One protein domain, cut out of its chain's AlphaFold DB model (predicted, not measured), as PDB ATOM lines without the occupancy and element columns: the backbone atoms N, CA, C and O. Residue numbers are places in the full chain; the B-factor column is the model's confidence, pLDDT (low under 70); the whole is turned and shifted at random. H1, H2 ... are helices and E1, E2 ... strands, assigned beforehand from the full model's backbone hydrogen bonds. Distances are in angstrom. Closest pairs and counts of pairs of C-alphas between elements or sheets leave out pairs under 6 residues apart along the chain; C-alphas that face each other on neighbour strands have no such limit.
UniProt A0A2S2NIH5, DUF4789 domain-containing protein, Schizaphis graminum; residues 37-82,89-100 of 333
ATOM      1  N   SER A  37      86.473  66.057 124.409       64.50
ATOM      2  CA  SER A  37      86.707  67.467 124.041       64.50
ATOM      3  C   SER A  37      85.577  68.398 124.502       64.50
ATOM      4  O   SER A  37      85.798  69.558 124.855       64.50
ATOM      5  N   ARG A  38      84.355  67.861 124.591       68.25
ATOM      6  CA  ARG A  38      83.187  68.551 125.137       68.25
ATOM      7  C   ARG A  38      83.285  68.816 126.645       68.25
ATOM      8  O   ARG A  38      82.943  69.914 127.075       68.25
ATOM      9  N   GLU A  39      83.755  67.858 127.437       73.75
ATOM     10  CA  GLU A  39      83.907  68.007 128.894       73.75
ATOM     11  C   GLU A  39      85.007  69.014 129.238       73.75
ATOM     12  O   GLU A  39      84.829  69.852 130.124       73.75
ATOM     13  N   GLN A  40      86.098  69.010 128.469       75.31
ATOM     14  CA  GLN A  40      87.177  69.984 128.620       75.31
ATOM     15  C   GLN A  40      86.695  71.415 128.323       75.31
ATOM     16  O   GLN A  40      86.977  72.332 129.096       75.31
ATOM     17  N   SER A  41      85.897  71.601 127.263       78.44
ATOM     18  CA  SER A  41      85.322  72.912 126.925       78.44
ATOM     19  C   SER A  41      84.374  73.448 128.008       78.44
ATOM     20  O   SER A  41      84.382  74.639 128.322       78.44
ATOM     21  N   GLU A  42      83.593  72.568 128.641       82.69
ATOM     22  CA  GLU A  42      82.672  72.947 129.714       82.69
ATOM     23  C   GLU A  42      83.415  73.311 131.007       82.69
ATOM     24  O   GLU A  42      83.029  74.261 131.696       82.69
ATOM     25  N   TYR A  43      84.498  72.595 131.324       84.50
ATOM     26  CA  TYR A  43      85.355  72.907 132.465       84.50
ATOM     27  C   TYR A  43      86.009  74.287 132.319       84.50
ATOM     28  O   TYR A  43      85.893  75.115 133.225       84.50
ATOM     29  N   ILE A  44      86.626  74.570 131.163       85.12
ATOM     30  CA  ILE A  44      87.261  75.870 130.886       85.12
ATOM     31  C   ILE A  44      86.222  76.995 130.979       85.12
ATOM     32  O   ILE A  44      86.466  78.014 131.625       85.12
ATOM     33  N   TYR A  45      85.027  76.783 130.421       85.12
ATOM     34  CA  TYR A  45      83.922  77.737 130.508       85.12
ATOM     35  C   TYR A  45      83.525  78.070 131.948       85.12
ATOM     36  O   TYR A  45      83.472  79.244 132.317       85.12
ATOM     37  N   LYS A  46      83.293  77.054 132.785       85.25
ATOM     38  CA  LYS A  46      82.953  77.263 134.202       85.25
ATOM     39  C   LYS A  46      84.087  77.957 134.955       85.25
ATOM     40  O   LYS A  46      83.815  78.864 135.738       85.25
ATOM     41  N   LYS A  47      85.341  77.586 134.682       86.56
ATOM     42  CA  LYS A  47      86.519  78.187 135.317       86.56
ATOM     43  C   LYS A  47      86.664  79.675 134.979       86.56
ATOM     44  O   LYS A  47      86.885  80.483 135.879       86.56
ATOM     45  N   CYS A  48      86.484  80.066 133.718       86.50
ATOM     46  CA  CYS A  48      86.536  81.484 133.356       86.50
ATOM     47  C   CYS A  48      85.417  82.280 134.034       86.50
ATOM     48  O   CYS A  48      85.675  83.354 134.578       86.50
ATOM     49  N   LEU A  49      84.199  81.735 134.085       82.81
ATOM     50  CA  LEU A  49      83.080  82.408 134.741       82.81
ATOM     51  C   LEU A  49      83.303  82.609 136.246       82.81
ATOM     52  O   LEU A  49      82.981  83.679 136.753       82.81
ATOM     53  N   SER A  50      83.909  81.643 136.951       80.12
ATOM     54  CA  SER A  50      84.280  81.817 138.370       80.12
ATOM     55  C   SER A  50      85.356  82.881 138.605       80.12
ATOM     56  O   SER A  50      85.540  83.337 139.729       80.12
ATOM     57  N   MET A  51      86.066  83.293 137.554       79.81
ATOM     58  CA  MET A  51      87.029  84.398 137.586       79.81
ATOM     59  C   MET A  51      86.428  85.719 137.086       79.81
ATOM     60  O   MET A  51      87.170  86.668 136.837       79.81
ATOM     61  N   ASN A  52      85.105  85.780 136.904       79.50
ATOM     62  CA  ASN A  52      84.399  86.899 136.287       79.50
ATOM     63  C   ASN A  52      84.874  87.218 134.847       79.50
ATOM     64  O   ASN A  52      84.919  88.375 134.433       79.50
ATOM     65  N   LYS A  53      85.260  86.187 134.083       89.00
ATOM     66  CA  LYS A  53      85.794  86.278 132.714       89.00
ATOM     67  C   LYS A  53      84.977  85.428 131.742       89.00
ATOM     68  O   LYS A  53      84.262  84.510 132.143       89.00
ATOM     69  N   ILE A  54      85.117  85.701 130.447       88.12
ATOM     70  CA  ILE A  54      84.488  84.914 129.377       88.12
ATOM     71  C   ILE A  54      85.538  84.117 128.600       88.12
ATOM     72  O   ILE A  54      86.672  84.568 128.442       88.12
ATOM     73  N   VAL A  55      85.164  82.932 128.113       90.56
ATOM     74  CA  VAL A  55      86.026  82.154 127.213       90.56
ATOM     75  C   VAL A  55      86.029  82.788 125.828       90.56
ATOM     76  O   VAL A  55      84.968  83.030 125.248       90.56
ATOM     77  N   TYR A  56      87.221  82.993 125.280       91.31
ATOM     78  CA  TYR A  56      87.447  83.306 123.874       91.31
ATOM     79  C   TYR A  56      88.766  82.662 123.434       91.31
ATOM     80  O   TYR A  56      89.792  82.881 124.079       91.31
ATOM     81  N   GLU A  57      88.725  81.845 122.373       89.50
ATOM     82  CA  GLU A  57      89.880  81.069 121.875       89.50
ATOM     83  C   GLU A  57      90.605  80.302 122.998       89.50
ATOM     84  O   GLU A  57      91.800  80.486 123.236       89.50
ATOM     85  N   ASP A  58      89.836  79.508 123.754       85.00
ATOM     86  CA  ASP A  58      90.297  78.650 124.860       85.00
ATOM     87  C   ASP A  58      91.021  79.372 126.012       85.00
ATOM     88  O   ASP A  58      91.657  78.744 126.861       85.00
ATOM     89  N   ARG A  59      90.889  80.700 126.091       89.69
ATOM     90  CA  ARG A  59      91.455  81.540 127.155       89.69
ATOM     91  C   ARG A  59      90.385  82.399 127.820       89.69
ATOM     92  O   ARG A  59      89.359  82.716 127.219       89.69
ATOM     93  N   CYS A  60      90.627  82.777 129.074       91.31
ATOM     94  CA  CYS A  60      89.730  83.638 129.840       91.31
ATOM     95  C   CYS A  60      90.079  85.113 129.624       91.31
ATOM     96  O   CYS A  60      91.196  85.534 129.923       91.31
ATOM     97  N   TRP A  61      89.108  85.915 129.198       92.38
ATOM     98  CA  TRP A  61      89.297  87.335 128.915       92.38
ATOM     99  C   TRP A  61      88.264  88.210 129.618       92.38
ATOM    100  O   TRP A  61      87.138  87.783 129.884       92.38
ATOM    101  N   ASP A  62      88.657  89.450 129.902       90.75
ATOM    102  CA  ASP A  62      87.750  90.472 130.416       90.75
ATOM    103  C   ASP A  62      86.909  91.048 129.275       90.75
ATOM    104  O   ASP A  62      87.433  91.482 128.242       90.75
ATOM    105  N   LEU A  63      85.595  91.077 129.476       90.75
ATOM    106  CA  LEU A  63      84.682  91.773 128.576       90.75
ATOM    107  C   LEU A  63      84.950  93.281 128.597       90.75
ATOM    108  O   LEU A  63      85.426  93.833 129.585       90.75
ATOM    109  N   LEU A  64      84.603  93.949 127.498       91.44
ATOM    110  CA  LEU A  64      84.734  95.397 127.299       91.44
ATOM    111  C   LEU A  64      86.178  95.916 127.346       91.44
ATOM    112  O   LEU A  64      86.406  97.120 127.461       91.44
ATOM    113  N   THR A  65      87.152  95.023 127.181       92.38
ATOM    114  CA  THR A  65      88.572  95.353 127.019       92.38
ATOM    115  C   THR A  65      89.032  95.042 125.596       92.38
ATOM    116  O   THR A  65      88.354  94.311 124.873       92.38
ATOM    117  N   LYS A  66      90.195  95.568 125.179       93.50
ATOM    118  CA  LYS A  66      90.825  95.164 123.908       93.50
ATOM    119  C   LYS A  66      91.025  93.644 123.863       93.50
ATOM    120  O   LYS A  66      90.665  93.007 122.880       93.50
ATOM    121  N   GLY A  67      91.546  93.069 124.950       90.50
ATOM    122  CA  GLY A  67      91.772  91.630 125.072       90.50
ATOM    123  C   GLY A  67      92.564  91.066 123.878       90.50
ATOM    124  O   GLY A  67      93.603  91.635 123.536       90.50
ATOM    125  N   PRO A  68      92.084  89.986 123.233       94.75
ATOM    126  CA  PRO A  68      92.729  89.373 122.072       94.75
ATOM    127  C   PRO A  68      92.395  90.070 120.741       94.75
ATOM    128  O   PRO A  68      92.807  89.590 119.691       94.75
ATOM    129  N   CYS A  69      91.616  91.153 120.759       95.81
ATOM    130  CA  CYS A  69      91.117  91.800 119.552       95.81
ATOM    131  C   CYS A  69      92.120  92.797 118.948       95.81
ATOM    132  O   CYS A  69      93.030  93.293 119.623       95.81
ATOM    133  N   ASP A  70      91.901  93.136 117.676       95.88
ATOM    134  CA  ASP A  70      92.714  94.112 116.948       95.88
ATOM    135  C   ASP A  70      92.594  95.534 117.528       95.88
ATOM    136  O   ASP A  70      91.746  95.844 118.371       95.88
ATOM    137  N   GLU A  71      93.450  96.444 117.062       92.06
ATOM    138  CA  GLU A  71      93.357  97.859 117.427       92.06
ATOM    139  C   GLU A  71      91.982  98.456 117.093       92.06
ATOM    140  O   GLU A  71      91.386  98.188 116.049       92.06
ATOM    141  N   GLY A  72      91.443  99.250 118.022       88.00
ATOM    142  CA  GLY A  72      90.095  99.818 117.915       88.00
ATOM    143  C   GLY A  72      88.957  98.812 118.125       88.00
ATOM    144  O   GLY A  72      87.784  99.200 118.094       88.00
ATOM    145  N   GLN A  73      89.263  97.535 118.367       94.38
ATOM    146  CA  GLN A  73      88.283  96.521 118.732       94.38
ATOM    147  C   GLN A  73      88.311  96.220 120.231       94.38
ATOM    148  O   GLN A  73      89.278  96.475 120.945       94.38
ATOM    149  N   TRP A  74      87.207  95.662 120.705       94.06
ATOM    150  CA  TRP A  74      87.062  95.143 122.059       94.06
ATOM    151  C   TRP A  74      86.290  93.831 122.057       94.06
ATOM    152  O   TRP A  74      85.508  93.541 121.140       94.06
ATOM    153  N   LEU A  75      86.506  93.050 123.104       94.38
ATOM    154  CA  LEU A  75      85.808  91.803 123.326       94.38
ATOM    155  C   LEU A  75      84.445  92.085 123.964       94.38
ATOM    156  O   LEU A  75      84.360  92.621 125.067       94.38
ATOM    157  N   VAL A  76      83.366  91.720 123.279       93.00
ATOM    158  CA  VAL A  76      81.987  91.865 123.770       93.00
ATOM    159  C   VAL A  76      81.295  90.510 123.788       93.00
ATOM    160  O   VAL A  76      81.712  89.589 123.084       93.00
ATOM    161  N   LEU A  77      80.198  90.386 124.534       90.38
ATOM    162  CA  LEU A  77      79.324  89.232 124.393       90.38
ATOM    163  C   LEU A  77      78.708  89.209 122.996       90.38
ATOM    164  O   LEU A  77      78.215  90.213 122.467       90.38
ATOM    165  N   ASP A  78      78.736  88.030 122.393       87.88
ATOM    166  CA  ASP A  78      77.991  87.765 121.188       87.88
ATOM    167  C   ASP A  78      76.510  87.605 121.524       87.88
ATOM    168  O   ASP A  78      76.100  87.128 122.586       87.88
ATOM    169  N   LYS A  79      75.681  88.031 120.583       71.31
ATOM    170  CA  LYS A  79      74.249  87.833 120.680       71.31
ATOM    171  C   LYS A  79      74.005  86.376 120.337       71.31
ATOM    172  O   LYS A  79      74.102  86.005 119.170       71.31
ATOM    173  N   ALA A  80      73.651  85.563 121.323       61.88
ATOM    174  CA  ALA A  80      72.983  84.312 121.017       61.88
ATOM    175  C   ALA A  80      71.652  84.673 120.338       61.88
ATOM    176  O   ALA A  80      70.715  85.137 120.990       61.88
ATOM    177  N   ALA A  81      71.613  84.565 119.009       46.66
ATOM    178  CA  ALA A  81      70.373  84.646 118.263       46.66
ATOM    179  C   ALA A  81      69.461  83.508 118.746       46.66
ATOM    180  O   ALA A  81      69.862  82.344 118.742       46.66
ATOM    181  N   ASP A  82      68.263  83.895 119.171       46.44
ATOM    182  CA  ASP A  82      67.079  83.059 119.345       46.44
ATOM    183  C   ASP A  82      67.146  82.002 120.463       46.44
ATOM    184  O   ASP A  82      67.459  80.827 120.276       46.44
ATOM    185  N   PRO A  89      70.413  75.869 127.651       55.66
ATOM    186  CA  PRO A  89      71.069  77.164 127.537       55.66
ATOM    187  C   PRO A  89      72.417  76.970 126.840       55.66
ATOM    188  O   PRO A  89      73.269  76.212 127.314       55.66
ATOM    189  N   ARG A  90      72.595  77.620 125.686       66.69
ATOM    190  CA  ARG A  90      73.887  77.645 124.996       66.69
ATOM    191  C   ARG A  90      74.900  78.406 125.863       66.69
ATOM    192  O   ARG A  90      74.508  79.352 126.552       66.69
ATOM    193  N   PRO A  91      76.181  78.005 125.868       71.50
ATOM    194  CA  PRO A  91      77.213  78.788 126.528       71.50
ATOM    195  C   PRO A  91      77.269  80.179 125.895       71.50
ATOM    196  O   PRO A  91      77.161  80.326 124.677       71.50
ATOM    197  N   LEU A  92      77.408  81.194 126.740       81.00
ATOM    198  CA  LEU A  92      77.623  82.566 126.295       81.00
ATOM    199  C   LEU A  92      78.941  82.625 125.524       81.00
ATOM    200  O   LEU A  92      79.973  82.196 126.039       81.00
ATOM    201  N   THR A  93      78.896  83.147 124.306       86.12
ATOM    202  CA  THR A  93      80.072  83.324 123.458       86.12
ATOM    203  C   THR A  93      80.467  84.791 123.429       86.12
ATOM    204  O   THR A  93      79.620  85.676 123.552       86.12
ATOM    205  N   ALA A  94      81.759  85.056 123.283       91.94
ATOM    206  CA  ALA A  94      82.285  86.395 123.065       91.94
ATOM    207  C   ALA A  94      82.716  86.568 121.608       91.94
ATOM    208  O   ALA A  94      82.981  85.592 120.906       91.94
ATOM    209  N   LYS A  95      82.803  87.818 121.158       94.38
ATOM    210  CA  LYS A  95      83.372  88.170 119.858       94.38
ATOM    211  C   LYS A  95      84.081  89.510 119.903       94.38
ATOM    212  O   LYS A  95      83.684  90.409 120.648       94.38
ATOM    213  N   CYS A  96      85.073  89.664 119.040       95.62
ATOM    214  CA  CYS A  96      85.673  90.959 118.776       95.62
ATOM    215  C   CYS A  96      84.720  91.839 117.959       95.62
ATOM    216  O   CYS A  96      84.061  91.393 117.015       95.62
ATOM    217  N   LYS A  97      84.609  93.105 118.354       94.00
ATOM    218  CA  LYS A  97      83.758  94.102 117.697       94.00
ATOM    219  C   LYS A  97      84.494  95.432 117.644       94.00
ATOM    220  O   LYS A  97      85.143  95.812 118.607       94.00
ATOM    221  N   VAL A  98      84.347  96.178 116.557       92.19
ATOM    222  CA  VAL A  98      84.865  97.553 116.482       92.19
ATOM    223  C   VAL A  98      84.137  98.433 117.505       92.19
ATOM    224  O   VAL A  98      82.901  98.388 117.609       92.19
ATOM    225  N   ARG A  99      84.888  99.228 118.275       89.69
ATOM    226  CA  ARG A  99      84.314 100.233 119.174       89.69
ATOM    227  C   ARG A  99      83.619 101.312 118.347       89.69
ATOM    228  O   ARG A  99      84.177 101.838 117.393       89.69
ATOM    229  N   ARG A 100      82.372 101.635 118.700       89.06
ATOM    230  CA  ARG A 100      81.600 102.688 118.010       89.06
ATOM    231  C   ARG A 100      82.011 104.092 118.428       89.06
ATOM    232  O   ARG A 100      81.819 105.028 117.665       89.06
TER     233      ARG A 100
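This is residues 37 to 82 and 89 to 100 of the 333 residues of the protein "DUF4789 domain-containing protein" of Schizaphis graminum (UniProt A0A2S2NIH5). The antiparallel strand pair E3 and E4 lies at one end and helix H1 at the other, with the small antiparallel hairpin E1 and E2 between them. Residues 79 to 82 and 89 to 91, beside the cut, reach away from E3 and E4. The printed part has 58 residues, with one named helix and four named strands in the order H1, E1, E2, E3, E4; it is mixed and compact, with a radius of gyration of the C-alphas of 11.7 A and spans of 35 by 26 by 19 A.

E3, residues 73 to 77, is antiparallel to E4, residues 94 to 98, at 143 degrees, with N 95 and O 76 within hydrogen-bond range at 2.8 A. The hairpin of E1, residues 54 to 56, and E2, residues 59 to 61, has N 56 and O 59 within range at 2.9 A. The closest C-alphas of E1 and E4 are those of Tyr 56 and Ala 94, 6.1 A. For H1, residues 37 to 50, and E2 they are those of Cys 48 and Cys 60, 5.2 A. H1 is apart from E3 and E4. In H1 every O i to N i+4 pair is within range.

H1 measures 20.4 A from C-alpha 37 at (86.707, 67.467, 124.041), E3 12.9 A, and E4 13.2 A to C-alpha 98 at (84.865, 97.553, 116.482).

Residues 83 to 88 are not printed, a gap of 10.9 A between C-alphas 82 and 89. The link from E2 to E3 is long. pLDDT is under 70 at residues 37 to 38, 80 to 82 and 89 to 90.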